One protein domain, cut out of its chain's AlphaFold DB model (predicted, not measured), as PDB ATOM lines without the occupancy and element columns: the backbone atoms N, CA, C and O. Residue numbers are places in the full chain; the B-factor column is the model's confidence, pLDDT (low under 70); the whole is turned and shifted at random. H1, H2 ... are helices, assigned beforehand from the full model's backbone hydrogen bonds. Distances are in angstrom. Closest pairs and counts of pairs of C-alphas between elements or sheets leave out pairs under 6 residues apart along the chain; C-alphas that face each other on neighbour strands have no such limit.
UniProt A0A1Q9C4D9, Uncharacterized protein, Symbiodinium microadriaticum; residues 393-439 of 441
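What this domain is: This is residues 393 to 439 of the 441 residues of an uncharacterized protein of Symbiodinium microadriaticum (UniProt A0A1Q9C4D9). What shape does the printed part make? A drawn-out stretch with no named element, residues 393 to 406, runs to one end of the model, where the short helix H1 makes the turn and H2 folds back as the return arm of an open, loose U. Past H2 the thinly attached helix H3 sticks out, standing free with residues 428 to 439. What is it built of? The 47 printed residues hold three named helices, H1, H2 and H3 in that order along the chain, and no named strand, and the class is all helix. How spread out is it? It is loose and elongated, with a radius of gyration of the C-alphas of 13.1 A and spans of 36 by 21 by 16 A.

How they stand to each other: What follows the first long stretch? H1, residues 407 to 410, is joined by a tight link of 1 residue to H2, residues 412 to 423. The two touch only at the corner by their link, H2 with residues 414 to 415 alone, and their closest C-alphas, those of Met 408 and Gln 415, are 5.6 A apart. Where does the last helix stand? H3, residues 428 to 437, follows H2 after a tight link of 4 residues and is apart from both H1 and H2. How do the helix backbones look? In H2 and H3 every O i to N i+4 pair is within hydrogen-bond range. H1, with 4 residues, is too short for such a pair, and its 1 pair of O i and N i+3 is within range.

Where its parts are: Where does the first helix lie? H1 begins with C-alpha 407 at (-5.025, 40.968, 25.970) and measures 5.3 A from first to last C-alpha. How long is the longest helix? H2 has 12 residues, from Glu 412 to Leu 423, and measures 16.1 A, with C-alpha 412 at (-8.792, 48.680, 29.189). Where does the last helix end? H3 has 10 residues, from Phe 428 to Glu 437, measures 14.3 A and ends with C-alpha 437 at (-31.583, 21.021, 32.174).

The domain as a whole: How far does it reach? The two C-alphas farthest apart, those of Glu 410 and Gly 438, are 36.5 A apart. Without residues 428 to 439 the body has 35 residues and spans 32 by 15 by 12 A. Is the printed part broken anywhere, or are its links long? The printed part has no cut, and both links between helices are tight. Where is the model's confidence low? Residues 423 to 439 are under 70, and H3 has a mean pLDDT of 49, against 74.9 for the printed part.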
ATOM      1  N   PRO A 393     -32.563  40.616  19.904       75.31
ATOM      2  CA  PRO A 393     -32.901  39.276  20.352       75.31
ATOM      3  C   PRO A 393     -31.744  38.321  20.048       75.31
ATOM      4  O   PRO A 393     -30.995  38.500  19.089       75.31
ATOM      5  N   TRP A 394     -31.601  37.301  20.886       76.25
ATOM      6  CA  TRP A 394     -30.643  36.232  20.647       76.25
ATOM      7  C   TRP A 394     -31.279  35.258  19.667       76.25
ATOM      8  O   TRP A 394     -32.122  34.449  20.049       76.25
ATOM      9  N   ASP A 395     -30.904  35.362  18.402       85.12
ATOM     10  CA  ASP A 395     -31.289  34.410  17.372       85.12
ATOM     11  C   ASP A 395     -30.046  33.725  16.785       85.12
ATOM     12  O   ASP A 395     -28.905  33.987  17.171       85.12
ATOM     13  N   GLU A 396     -30.267  32.811  15.845       88.12
ATOM     14  CA  GLU A 396     -29.198  32.099  15.137       88.12
ATOM     15  C   GLU A 396     -28.254  33.024  14.345       88.12
ATOM     16  O   GLU A 396     -27.173  32.599  13.930       88.12
ATOM     17  N   THR A 397     -28.631  34.291  14.147       86.00
ATOM     18  CA  THR A 397     -27.815  35.292  13.454       86.00
ATOM     19  C   THR A 397     -26.867  36.036  14.399       86.00
ATOM     20  O   THR A 397     -25.960  36.739  13.929       86.00
ATOM     21  N   LEU A 398     -27.018  35.857  15.720       83.12
ATOM     22  CA  LEU A 398     -26.183  36.503  16.726       83.12
ATOM     23  C   LEU A 398     -24.734  36.005  16.635       83.12
ATOM     24  O   LEU A 398     -24.395  34.870  16.976       83.12
ATOM     25  N   LYS A 399     -23.838  36.902  16.225       84.94
ATOM     26  CA  LYS A 399     -22.395  36.662  16.281       84.94
ATOM     27  C   LYS A 399     -21.901  36.930  17.693       84.94
ATOM     28  O   LYS A 399     -21.796  38.085  18.095       84.94
ATOM     29  N   ILE A 400     -21.576  35.864  18.422       85.06
ATOM     30  CA  ILE A 400     -20.963  35.975  19.748       85.06
ATOM     31  C   ILE A 400     -19.563  36.593  19.576       85.06
ATOM     32  O   ILE A 400     -18.714  35.969  18.923       85.06
ATOM     33  N   PRO A 401     -19.309  37.801  20.114       88.12
ATOM     34  CA  PRO A 401     -17.988  38.411  20.058       88.12
ATOM     35  C   PRO A 401     -16.973  37.526  20.788       88.12
ATOM     36  O   PRO A 401     -17.284  36.883  21.793       88.12
ATOM     37  N   ARG A 402     -15.753  37.457  20.255       93.31
ATOM     38  CA  ARG A 402     -14.651  36.702  20.857       93.31
ATOM     39  C   ARG A 402     -13.593  37.680  21.324       93.31
ATOM     40  O   ARG A 402     -13.139  38.502  20.536       93.31
ATOM     41  N   PHE A 403     -13.180  37.520  22.569       94.88
ATOM     42  CA  PHE A 403     -12.167  38.352  23.197       94.88
ATOM     43  C   PHE A 403     -10.958  37.497  23.565       94.88
ATOM     44  O   PHE A 403     -11.110  36.333  23.946       94.88
ATOM     45  N   ASP A 404      -9.762  38.065  23.431       96.88
ATOM     46  CA  ASP A 404      -8.526  37.404  23.845       96.88
ATOM     47  C   ASP A 404      -8.301  37.628  25.344       96.88
ATOM     48  O   ASP A 404      -8.220  38.763  25.809       96.88
ATOM     49  N   GLY A 405      -8.238  36.536  26.108       94.69
ATOM     50  CA  GLY A 405      -8.199  36.602  27.568       94.69
ATOM     51  C   GLY A 405      -6.902  37.171  28.141       94.69
ATOM     52  O   GLY A 405      -6.933  37.701  29.248       94.69
ATOM     53  N   GLU A 406      -5.777  37.081  27.429       96.81
ATOM     54  CA  GLU A 406      -4.524  37.685  27.894       96.81
ATOM     55  C   GLU A 406      -4.502  39.176  27.568       96.81
ATOM     56  O   GLU A 406      -4.224  39.987  28.448       96.81
ATOM     57  N   ARG A 407      -4.919  39.559  26.356       95.88
ATOM     58  CA  ARG A 407      -5.025  40.968  25.970       95.88
ATOM     59  C   ARG A 407      -6.035  41.726  26.827       95.88
ATOM     60  O   ARG A 407      -5.750  42.844  27.236       95.88
ATOM     61  N   MET A 408      -7.164  41.112  27.176       96.94
ATOM     62  CA  MET A 408      -8.163  41.731  28.053       96.94
ATOM     63  C   MET A 408      -7.601  42.070  29.439       96.94
ATOM     64  O   MET A 408      -8.093  42.990  30.070       96.94
ATOM     65  N   LYS A 409      -6.560  41.390  29.937       93.44
ATOM     66  CA  LYS A 409      -5.939  41.769  31.223       93.44
ATOM     67  C   LYS A 409      -5.137  43.068  31.134       93.44
ATOM     68  O   LYS A 409      -4.920  43.703  32.162       93.44
ATOM     69  N   GLU A 410      -4.688  43.437  29.939       95.75
ATOM     70  CA  GLU A 410      -3.759  44.546  29.700       95.75
ATOM     71  C   GLU A 410      -4.416  45.741  28.983       95.75
ATOM     72  O   GLU A 410      -3.927  46.861  29.103       95.75
ATOM     73  N   ASP A 411      -5.514  45.512  28.257       95.81
ATOM     74  CA  ASP A 411      -6.184  46.471  27.371       95.81
ATOM     75  C   ASP A 411      -7.541  46.907  27.964       95.81
ATOM     76  O   ASP A 411      -8.512  46.150  27.937       95.81
ATOM     77  N   GLU A 412      -7.595  48.116  28.537       92.94
ATOM     78  CA  GLU A 412      -8.792  48.680  29.189       92.94
ATOM     79  C   GLU A 412      -9.947  48.896  28.201       92.94
ATOM     80  O   GLU A 412     -11.092  48.582  28.523       92.94
ATOM     81  N   ASP A 413      -9.658  49.321  26.969       91.06
ATOM     82  CA  ASP A 413     -10.682  49.504  25.935       91.06
ATOM     83  C   ASP A 413     -11.347  48.161  25.593       91.06
ATOM     84  O   ASP A 413     -12.567  48.076  25.448       91.06
ATOM     85  N   MET A 414     -10.562  47.076  25.546       92.94
ATOM     86  CA  MET A 414     -11.092  45.725  25.345       92.94
ATOM     87  C   MET A 414     -11.915  45.224  26.539       92.94
ATOM     88  O   MET A 414     -12.868  44.465  26.349       92.94
ATOM     89  N   GLN A 415     -11.571  45.627  27.768       91.19
ATOM     90  CA  GLN A 415     -12.386  45.332  28.952       91.19
ATOM     91  C   GLN A 415     -13.735  46.053  28.882       91.19
ATOM     92  O   GLN A 415     -14.762  45.436  29.170       91.19
ATOM     93  N   ILE A 416     -13.743  47.325  28.472       84.56
ATOM     94  CA  ILE A 416     -14.967  48.114  28.290       84.56
ATOM     95  C   ILE A 416     -15.833  47.484  27.196       84.56
ATOM     96  O   ILE A 416     -16.990  47.174  27.463       84.56
ATOM     97  N   GLU A 417     -15.266  47.180  26.024       88.19
ATOM     98  CA  GLU A 417     -15.991  46.517  24.929       88.19
ATOM     99  C   GLU A 417     -16.571  45.164  25.377       88.19
ATOM    100  O   GLU A 417     -17.727  44.838  25.091       88.19
ATOM    101  N   PHE A 418     -15.798  44.373  26.132       89.81
ATOM    102  CA  PHE A 418     -16.273  43.114  26.703       89.81
ATOM    103  C   PHE A 418     -17.455  43.321  27.652       89.81
ATOM    104  O   PHE A 418     -18.432  42.572  27.569       89.81
ATOM    105  N   LEU A 419     -17.388  44.310  28.545       85.06
ATOM    106  CA  LEU A 419     -18.457  44.609  29.496       85.06
ATOM    107  C   LEU A 419     -19.696  45.172  28.804       85.06
ATOM    108  O   LEU A 419     -20.789  44.708  29.104       85.06
ATOM    109  N   GLU A 420     -19.557  46.095  27.856       80.69
ATOM    110  CA  GLU A 420     -20.676  46.629  27.071       80.69
ATOM    111  C   GLU A 420     -21.402  45.509  26.321       80.69
ATOM    112  O   GLU A 420     -22.631  45.393  26.387       80.69
ATOM    113  N   MET A 421     -20.638  44.611  25.689       82.94
ATOM    114  CA  MET A 421     -21.207  43.453  25.008       82.94
ATOM    115  C   MET A 421     -21.822  42.465  26.006       82.94
ATOM    116  O   MET A 421     -22.921  41.987  25.766       82.94
ATOM    117  N   THR A 422     -21.183  42.175  27.143       78.81
ATOM    118  CA  THR A 422     -21.661  41.166  28.114       78.81
ATOM    119  C   THR A 422     -22.838  41.650  28.967       78.81
ATOM    120  O   THR A 422     -23.738  40.870  29.271       78.81
ATOM    121  N   LEU A 423     -22.885  42.934  29.321       66.56
ATOM    122  CA  LEU A 423     -24.007  43.551  30.037       66.56
ATOM    123  C   LEU A 423     -25.209  43.763  29.108       66.56
ATOM    124  O   LEU A 423     -26.349  43.589  29.533       66.56
ATOM    125  N   GLY A 424     -24.986  43.987  27.807       61.09
ATOM    126  CA  GLY A 424     -26.037  43.819  26.796       61.09
ATOM    127  C   GLY A 424     -26.589  42.381  26.723       61.09
ATOM    128  O   GLY A 424     -27.721  42.162  26.286       61.09
ATOM    129  N   LEU A 425     -25.819  41.397  27.203       54.25
ATOM    130  CA  LEU A 425     -26.120  39.961  27.207       54.25
ATOM    131  C   LEU A 425     -26.651  39.444  28.571       54.25
ATOM    132  O   LEU A 425     -26.756  38.230  28.758       54.25
ATOM    133  N   GLU A 426     -27.051  40.311  29.516       49.38
ATOM    134  CA  GLU A 426     -27.412  39.951  30.910       49.38
ATOM    135  C   GLU A 426     -28.630  39.005  31.109       49.38
ATOM    136  O   GLU A 426     -29.089  38.787  32.230       49.38
ATOM    137  N   GLN A 427     -29.146  38.362  30.057       52.38
ATOM    138  CA  GLN A 427     -30.055  37.211  30.183       52.38
ATOM    139  C   GLN A 427     -29.359  35.840  30.158       52.38
ATOM    140  O   GLN A 427     -30.039  34.819  30.215       52.38
ATOM    141  N   PHE A 428     -28.024  35.773  30.200       47.06
ATOM    142  CA  PHE A 428     -27.268  34.507  30.223       47.06
ATOM    143  C   PHE A 428     -27.737  33.494  31.302       47.06
ATOM    144  O   PHE A 428     -27.564  32.286  31.141       47.06
ATOM    145  N   ARG A 429     -28.406  33.944  32.378       45.97
ATOM    146  CA  ARG A 429     -28.994  33.070  33.414       45.97
ATOM    147  C   ARG A 429     -30.173  32.207  32.946       45.97
ATOM    148  O   ARG A 429     -30.302  31.090  33.446       45.97
ATOM    149  N   SER A 430     -31.027  32.664  32.027       49.81
ATOM    150  CA  SER A 430     -32.155  31.844  31.542       49.81
ATOM    151  C   SER A 430     -31.684  30.755  30.572       49.81
ATOM    152  O   SER A 430     -32.201  29.638  30.600       49.81
ATOM    153  N   THR A 431     -30.635  31.034  29.796       50.53
ATOM    154  CA  THR A 431     -30.018  30.072  28.873       50.53
ATOM    155  C   THR A 431     -29.129  29.060  29.595       50.53
ATOM    156  O   THR A 431     -29.163  27.885  29.248       50.53
ATOM    157  N   LEU A 432     -28.402  29.457  30.649       47.47
ATOM    158  CA  LEU A 432     -27.676  28.507  31.509       47.47
ATOM    159  C   LEU A 432     -28.620  27.514  32.194       47.47
ATOM    160  O   LEU A 432     -28.252  26.356  32.359       47.47
ATOM    161  N   LYS A 433     -29.842  27.938  32.545       47.31
ATOM    162  CA  LYS A 433     -30.873  27.035  33.072       47.31
ATOM    163  C   LYS A 433     -31.287  25.985  32.031       47.31
ATOM    164  O   LYS A 433     -31.291  24.805  32.349       47.31
ATOM    165  N   TRP A 434     -31.504  26.397  30.780       51.06
ATOM    166  CA  TRP A 434     -31.747  25.480  29.653       51.06
ATOM    167  C   TRP A 434     -30.569  24.534  29.382       51.06
ATOM    168  O   TRP A 434     -30.766  23.351  29.127       51.06
ATOM    169  N   PHE A 435     -29.338  25.039  29.467       43.31
ATOM    170  CA  PHE A 435     -28.133  24.239  29.248       43.31
ATOM    171  C   PHE A 435     -27.903  23.219  30.370       43.31
ATOM    172  O   PHE A 435     -27.424  22.119  30.119       43.31
ATOM    173  N   HIS A 436     -28.263  23.568  31.608       47.22
ATOM    174  CA  HIS A 436     -28.142  22.682  32.762       47.22
ATOM    175  C   HIS A 436     -29.273  21.642  32.827       47.22
ATOM    176  O   HIS A 436     -29.056  20.551  33.347       47.22
ATOM    177  N   GLU A 437     -30.458  21.959  32.298       55.75
ATOM    178  CA  GLU A 437     -31.583  21.021  32.174       55.75
ATOM    179  C   GLU A 437     -31.401  20.068  30.975       55.75
ATOM    180  O   GLU A 437     -31.732  18.895  31.086       55.75
ATOM    181  N   GLY A 438     -30.778  20.516  29.877       44.94
ATOM    182  CA  GLY A 438     -30.501  19.687  28.691       44.94
ATOM    183  C   GLY A 438     -29.226  18.832  28.739       44.94
ATOM    184  O   GLY A 438     -28.970  18.096  27.796       44.94
ATOM    185  N   LEU A 439     -28.410  18.938  29.795       40.59
ATOM    186  CA  LEU A 439     -27.238  18.073  30.041       40.59
ATOM    187  C   LEU A 439     -27.541  16.909  31.006       40.59
ATOM    188  O   LEU A 439     -26.633  16.154  31.357       40.59
TER     189      LEU A 439